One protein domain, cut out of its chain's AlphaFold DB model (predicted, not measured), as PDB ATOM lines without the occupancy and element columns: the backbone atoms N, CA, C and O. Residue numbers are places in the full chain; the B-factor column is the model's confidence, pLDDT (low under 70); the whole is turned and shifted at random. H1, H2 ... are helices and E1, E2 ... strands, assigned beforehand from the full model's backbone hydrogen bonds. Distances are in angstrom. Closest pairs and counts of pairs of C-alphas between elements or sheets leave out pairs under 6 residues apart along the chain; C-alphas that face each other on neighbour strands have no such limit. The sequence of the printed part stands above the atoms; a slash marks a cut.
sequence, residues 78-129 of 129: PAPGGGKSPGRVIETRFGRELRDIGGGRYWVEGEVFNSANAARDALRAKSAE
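Overview. This is residues 78 to 129 of the 129 residues of an uncharacterized protein of Mameliella alba (UniProt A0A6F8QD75). A twisted sheet of four strands, E1 to E4, has one helix, H1, packed along one of its faces, while residues 78 to 87 form a leading stretch with no named element. The printed part has 52 residues, with E1, E2, E3, E4 and H1 in that order; the sheet, E1 - E2 - E3 - E4, is antiparallel and a meander, each strand the antiparallel neighbour of the one before. The class is mixed, and the whole is compact, with a radius of gyration of the C-alphas of 10.5 A and an elongated outline of 34 by 18 by 16 A.

Along the chain. E1, residues 88 to 93, begins at C-alpha 88 (29.622, 9.858, 47.926) and is 14.8 A long. E2, residues 96 to 102, is 18.9 A, E3, residues 105 to 108, is 10.4 A, and E4, residues 111 to 113, is 6.6 A. H1, residues 116 to 127, is 16.4 A and ends at C-alpha 127 (29.689, 2.639, 28.858).

Arrangement. The hairpin E1 and E2 has N 90 and O 98 at 2.9 A, E2 and E3 have N 107 and O 99 at 2.8 A, and E3 and E4 have N 113 and O 106 at 2.7 A, each within hydrogen-bond range; the latter two pairs are hairpins too. H1 is on the sheet at a height of 7.5 A, over E3 and only just over E2, with 3 C-alphas falling on E2. It runs along the strands, at 5 degrees to E3 on the local plane; the closest C-alphas of E3 and H1, Tyr 106 and Ala 116, are 6.3 A apart. In H1 every O i to N i+4 pair is within hydrogen-bond range. E1 and E4 are apart.

Size, cuts and confidence. The C-alphas farthest apart, Gly 81 and Glu 129, are 33.7 A apart. The printed part has no cut, and the four links between named elements are tight. The pLDDT is under 70 at residues 78 to 86 and 127 to 129.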
ATOM      1  N   PRO A  78      27.202  19.152  42.645       66.06
ATOM      2  CA  PRO A  78      26.149  19.978  43.232       66.06
ATOM      3  C   PRO A  78      25.487  19.284  44.432       66.06
ATOM      4  O   PRO A  78      24.940  18.188  44.312       66.06
ATOM      5  N   ALA A  79      25.523  19.943  45.589       65.50
ATOM      6  CA  ALA A  79      24.934  19.483  46.838       65.50
ATOM      7  C   ALA A  79      23.514  20.061  47.043       65.50
ATOM      8  O   ALA A  79      23.142  21.077  46.443       65.50
ATOM      9  N   PRO A  80      22.673  19.437  47.888       57.19
ATOM     10  CA  PRO A  80      21.411  20.016  48.339       57.19
ATOM     11  C   PRO A  80      21.658  21.367  49.017       57.19
ATOM     12  O   PRO A  80      22.507  21.466  49.895       57.19
ATOM     13  N   GLY A  81      20.939  22.411  48.592       62.75
ATOM     14  CA  GLY A  81      21.092  23.770  49.133       62.75
ATOM     15  C   GLY A  81      22.044  24.695  48.362       62.75
ATOM     16  O   GLY A  81      22.381  25.758  48.868       62.75
ATOM     17  N   GLY A  82      22.479  24.324  47.151       60.69
ATOM     18  CA  GLY A  82      23.259  25.210  46.269       60.69
ATOM     19  C   GLY A  82      24.768  25.231  46.539       60.69
ATOM     20  O   GLY A  82      25.502  25.920  45.836       60.69
ATOM     21  N   GLY A  83      25.244  24.455  47.516       63.44
ATOM     22  CA  GLY A  83      26.672  24.221  47.734       63.44
ATOM     23  C   GLY A  83      27.264  23.214  46.742       63.44
ATOM     24  O   GLY A  83      26.542  22.504  46.043       63.44
ATOM     25  N   LYS A  84      28.593  23.110  46.707       67.12
ATOM     26  CA  LYS A  84      29.311  22.008  46.055       67.12
ATOM     27  C   LYS A  84      29.933  21.136  47.141       67.12
ATOM     28  O   LYS A  84      30.568  21.663  48.048       67.12
ATOM     29  N   SER A  85      29.727  19.826  47.071       63.53
ATOM     30  CA  SER A  85      30.248  18.866  48.050       63.53
ATOM     31  C   SER A  85      30.836  17.655  47.325       63.53
ATOM     32  O   SER A  85      30.341  17.300  46.247       63.53
ATOM     33  N   PRO A  86      31.885  17.004  47.860       65.06
ATOM     34  CA  PRO A  86      32.309  15.706  47.353       65.06
ATOM     35  C   PRO A  86      31.153  14.707  47.503       65.06
ATOM     36  O   PRO A  86      30.821  14.271  48.604       65.06
ATOM     37  N   GLY A  87      30.502  14.377  46.383       71.00
ATOM     38  CA  GLY A  87      29.454  13.360  46.350       71.00
ATOM     39  C   GLY A  87      30.008  11.999  46.780       71.00
ATOM     40  O   GLY A  87      31.159  11.669  46.485       71.00
ATOM     41  N   ARG A  88      29.203  11.192  47.476       76.81
ATOM     42  CA  ARG A  88      29.622   9.858  47.926       76.81
ATOM     43  C   ARG A  88      29.621   8.910  46.734       76.81
ATOM     44  O   ARG A  88      28.562   8.631  46.186       76.81
ATOM     45  N   VAL A  89      30.779   8.383  46.344       80.50
ATOM     46  CA  VAL A  89      30.855   7.375  45.273       80.50
ATOM     47  C   VAL A  89      30.062   6.131  45.691       80.50
ATOM     48  O   VAL A  89      30.295   5.569  46.761       80.50
ATOM     49  N   ILE A  90      29.096   5.735  44.860       82.94
ATOM     50  CA  ILE A  90      28.251   4.549  45.064       82.94
ATOM     51  C   ILE A  90      28.723   3.405  44.173       82.94
ATOM     52  O   ILE A  90      28.769   2.257  44.608       82.94
ATOM     53  N   GLU A  91      29.040   3.710  42.916       83.31
ATOM     54  CA  GLU A  91      29.429   2.723  41.913       83.31
ATOM     55  C   GLU A  91      30.468   3.339  40.974       83.31
ATOM     56  O   GLU A  91      30.329   4.486  40.550       83.31
ATOM     57  N   THR A  92      31.501   2.572  40.632       83.50
ATOM     58  CA  THR A  92      32.488   2.945  39.614       83.50
ATOM     59  C   THR A  92      32.485   1.873  38.537       83.50
ATOM     60  O   THR A  92      32.634   0.689  38.842       83.50
ATOM     61  N   ARG A  93      32.308   2.264  37.274       80.12
ATOM     62  CA  ARG A  93      32.254   1.336  36.140       80.12
ATOM     63  C   ARG A  93      32.987   1.924  34.937       80.12
ATOM     64  O   ARG A  93      32.709   3.051  34.553       80.12
ATOM     65  N   PHE A  94      33.935   1.174  34.367       76.75
ATOM     66  CA  PHE A  94      34.771   1.607  33.230       76.75
ATOM     67  C   PHE A  94      35.430   2.990  33.419       76.75
ATOM     68  O   PHE A  94      35.496   3.791  32.494       76.75
ATOM     69  N   GLY A  95      35.884   3.297  34.640       74.94
ATOM     70  CA  GLY A  95      36.491   4.593  34.972       74.94
ATOM     71  C   GLY A  95      35.500   5.745  35.182       74.94
ATOM     72  O   GLY A  95      35.926   6.860  35.460       74.94
ATOM     73  N   ARG A  96      34.192   5.482  35.097       80.88
ATOM     74  CA  ARG A  96      33.121   6.460  35.320       80.88
ATOM     75  C   ARG A  96      32.500   6.255  36.697       80.88
ATOM     76  O   ARG A  96      32.330   5.117  37.138       80.88
ATOM     77  N   GLU A  97      32.158   7.344  37.376       84.25
ATOM     78  CA  GLU A  97      31.672   7.308  38.758       84.25
ATOM     79  C   GLU A  97      30.217   7.764  38.873       84.25
ATOM     80  O   GLU A  97      29.855   8.869  38.470       84.25
ATOM     81  N   LEU A  98      29.408   6.917  39.504       85.62
ATOM     82  CA  LEU A  98      28.104   7.253  40.051       85.62
ATOM     83  C   LEU A  98      28.285   7.766  41.477       85.62
ATOM     84  O   LEU A  98      28.786   7.046  42.348       85.62
ATOM     85  N   ARG A  99      27.824   8.989  41.737       85.00
ATOM     86  CA  ARG A  99      27.951   9.641  43.044       85.00
ATOM     87  C   ARG A  99      26.582   9.983  43.627       85.00
ATOM     88  O   ARG A  99      25.754  10.576  42.946       85.00
ATOM     89  N   ASP A 100      26.349   9.635  44.887       84.31
ATOM     90  CA  ASP A 100      25.226  10.139  45.679       84.31
ATOM     91  C   ASP A 100      25.501  11.593  46.049       84.31
ATOM     92  O   ASP A 100      26.572  11.909  46.581       84.31
ATOM     93  N   ILE A 101      24.533  12.469  45.812       80.75
ATOM     94  CA  ILE A 101      24.596  13.861  46.266       80.75
ATOM     95  C   ILE A 101      23.669  14.135  47.449       80.75
ATOM     96  O   ILE A 101      23.687  15.233  47.993       80.75
ATOM     97  N   GLY A 102      22.888  13.152  47.893       75.56
ATOM     98  CA  GLY A 102      21.937  13.297  48.986       75.56
ATOM     99  C   GLY A 102      20.594  13.881  48.540       75.56
ATOM    100  O   GLY A 102      20.454  14.525  47.494       75.56
ATOM    101  N   GLY A 103      19.566  13.627  49.352       78.31
ATOM    102  CA  GLY A 103      18.184  13.984  49.018       78.31
ATOM    103  C   GLY A 103      17.598  13.158  47.867       78.31
ATOM    104  O   GLY A 103      16.744  13.656  47.144       78.31
ATOM    105  N   GLY A 104      18.087  11.927  47.663       81.12
ATOM    106  CA  GLY A 104      17.605  11.012  46.618       81.12
ATOM    107  C   GLY A 104      18.080  11.351  45.203       81.12
ATOM    108  O   GLY A 104      17.502  10.860  44.236       81.12
ATOM    109  N   ARG A 105      19.110  12.193  45.067       83.00
ATOM    110  CA  ARG A 105      19.671  12.583  43.773       83.00
ATOM    111  C   ARG A 105      21.063  11.991  43.578       83.00
ATOM    112  O   ARG A 105      21.813  11.797  44.533       83.00
ATOM    113  N   TYR A 106      21.408  11.749  42.324       84.94
ATOM    114  CA  TYR A 106      22.599  11.021  41.909       84.94
ATOM    115  C   TYR A 106      23.281  11.765  40.771       84.94
ATOM    116  O   TYR A 106      22.607  12.349  39.933       84.94
ATOM    117  N   TRP A 107      24.603  11.746  40.717       84.00
ATOM    118  CA  TRP A 107      25.384  12.405  39.679       84.00
ATOM    119  C   TRP A 107      26.199  11.395  38.885       84.00
ATOM    120  O   TRP A 107      26.815  10.499  39.470       84.00
ATOM    121  N   VAL A 108      26.211  11.570  37.564       85.81
ATOM    122  CA  VAL A 108      27.039  10.811  36.620       85.81
ATOM    123  C   VAL A 108      27.524  11.771  35.538       85.81
ATOM    124  O   VAL A 108      26.710  12.343  34.819       85.81
ATOM    125  N   GLU A 109      28.843  11.951  35.417       77.88
ATOM    126  CA  GLU A 109      29.501  12.671  34.307       77.88
ATOM    127  C   GLU A 109      28.827  13.991  33.876       77.88
ATOM    128  O   GLU A 109      28.551  14.218  32.699       77.88
ATOM    129  N   GLY A 110      28.558  14.877  34.833       75.31
ATOM    130  CA  GLY A 110      28.015  16.216  34.568       75.31
ATOM    131  C   GLY A 110      26.490  16.320  34.622       75.31
ATOM    132  O   GLY A 110      25.977  17.435  34.664       75.31
ATOM    133  N   GLU A 111      25.769  15.203  34.718       79.88
ATOM    134  CA  GLU A 111      24.307  15.175  34.811       79.88
ATOM    135  C   GLU A 111      23.830  14.734  36.199       79.88
ATOM    136  O   GLU A 111      24.461  13.909  36.865       79.88
ATOM    137  N   VAL A 112      22.700  15.300  36.642       83.25
ATOM    138  CA  VAL A 112      22.046  14.965  37.915       83.25
ATOM    139  C   VAL A 112      20.730  14.243  37.643       83.25
ATOM    140  O   VAL A 112      19.868  14.739  36.922       83.25
ATOM    141  N   PHE A 113      20.554  13.097  38.287       83.69
ATOM    142  CA  PHE A 113      19.406  12.211  38.181       83.69
ATOM    143  C   PHE A 113      18.645  12.166  39.505       83.69
ATOM    144  O   PHE A 113      19.241  12.130  40.580       83.69
ATOM    145  N   ASN A 114      17.317  12.087  39.434       86.69
ATOM    146  CA  ASN A 114      16.446  12.000  40.613       86.69
ATOM    147  C   ASN A 114      16.176  10.549  41.065       86.69
ATOM    148  O   ASN A 114      15.308  10.315  41.901       86.69
ATOM    149  N   SER A 115      16.863   9.556  40.486       86.81
ATOM    150  CA  SER A 115      16.768   8.159  40.918       86.81
ATOM    151  C   SER A 115      18.066   7.392  40.668       86.81
ATOM    152  O   SER A 115      18.781   7.647  39.695       86.81
ATOM    153  N   ALA A 116      18.351   6.416  41.536       83.69
ATOM    154  CA  ALA A 116      19.548   5.581  41.430       83.69
ATOM    155  C   ALA A 116      19.529   4.719  40.161       83.69
ATOM    156  O   ALA A 116      20.570   4.476  39.558       83.69
ATOM    157  N   ASN A 117      18.343   4.259  39.755       87.94
ATOM    158  CA  ASN A 117      18.183   3.406  38.582       87.94
ATOM    159  C   ASN A 117      18.441   4.195  37.295       87.94
ATOM    160  O   ASN A 117      19.253   3.756  36.493       87.94
ATOM    161  N   ALA A 118      17.875   5.401  37.158       86.19
ATOM    162  CA  ALA A 118      18.128   6.252  35.992       86.19
ATOM    163  C   ALA A 118      19.614   6.618  35.860       86.19
ATOM    164  O   ALA A 118      20.168   6.589  34.765       86.19
ATOM    165  N   ALA A 119      20.279   6.893  36.983       84.56
ATOM    166  CA  ALA A 119      21.707   7.185  36.997       84.56
ATOM    167  C   ALA A 119      22.562   5.962  36.606       84.56
ATOM    168  O   ALA A 119      23.522   6.088  35.848       84.56
ATOM    169  N   ARG A 120      22.203   4.758  37.076       88.00
ATOM    170  CA  ARG A 120      22.868   3.507  36.668       88.00
ATOM    171  C   ARG A 120      22.641   3.178  35.200       88.00
ATOM    172  O   ARG A 120      23.566   2.710  34.544       88.00
ATOM    173  N   ASP A 121      21.437   3.404  34.695       88.00
ATOM    174  CA  ASP A 121      21.105   3.149  33.297       88.00
ATOM    175  C   ASP A 121      21.852   4.124  32.383       88.00
ATOM    176  O   ASP A 121      22.430   3.693  31.390       88.00
ATOM    177  N   ALA A 122      21.974   5.397  32.773       84.56
ATOM    178  CA  ALA A 122      22.817   6.373  32.083       84.56
ATOM    179  C   ALA A 122      24.307   5.987  32.113       84.56
ATOM    180  O   ALA A 122      24.979   6.039  31.084       84.56
ATOM    181  N   LEU A 123      24.818   5.530  33.264       83.94
ATOM    182  CA  LEU A 123      26.191   5.028  33.398       83.94
ATOM    183  C   LEU A 123      26.451   3.828  32.471       83.94
ATOM    184  O   LEU A 123      27.518   3.727  31.872       83.94
ATOM    185  N   ARG A 124      25.473   2.922  32.346       84.44
ATOM    186  CA  ARG A 124      25.552   1.740  31.477       84.44
ATOM    187  C   ARG A 124      25.463   2.102  30.002       84.44
ATOM    188  O   ARG A 124      26.288   1.621  29.232       84.44
ATOM    189  N   ALA A 125      24.503   2.943  29.627       83.06
ATOM    190  CA  ALA A 125      24.311   3.393  28.254       83.06
ATOM    191  C   ALA A 125      25.580   4.066  27.726       83.06
ATOM    192  O   ALA A 125      26.102   3.672  26.690       83.06
ATOM    193  N   LYS A 126      26.151   4.983  28.511       72.75
ATOM    194  CA  LYS A 126      27.397   5.662  28.155       72.75
ATOM    195  C   LYS A 126      28.632   4.759  28.176       72.75
ATOM    196  O   LYS A 126      29.639   5.114  27.584       72.75
ATOM    197  N   SER A 127      28.593   3.620  28.871       67.62
ATOM    198  CA  SER A 127      29.689   2.639  28.858       67.62
ATOM    199  C   SER A 127      29.654   1.659  27.685       67.62
ATOM    200  O   SER A 127      30.593   0.885  27.529       67.62
ATOM    201  N   ALA A 128      28.557   1.643  26.926       66.12
ATOM    202  CA  ALA A 128      28.397   0.804  25.741       66.12
ATOM    203  C   ALA A 128      28.795   1.525  24.437       66.12
ATOM    204  O   ALA A 128      28.920   0.859  23.410       66.12
ATOM    205  N   GLU A 129      28.986   2.848  24.492       59.78
ATOM    206  CA  GLU A 129      29.672   3.666  23.477       59.78
ATOM    207  C   GLU A 129      31.190   3.647  23.681       59.78
ATOM    208  O   GLU A 129      31.904   3.531  22.660       59.78
TER     209      GLU A 129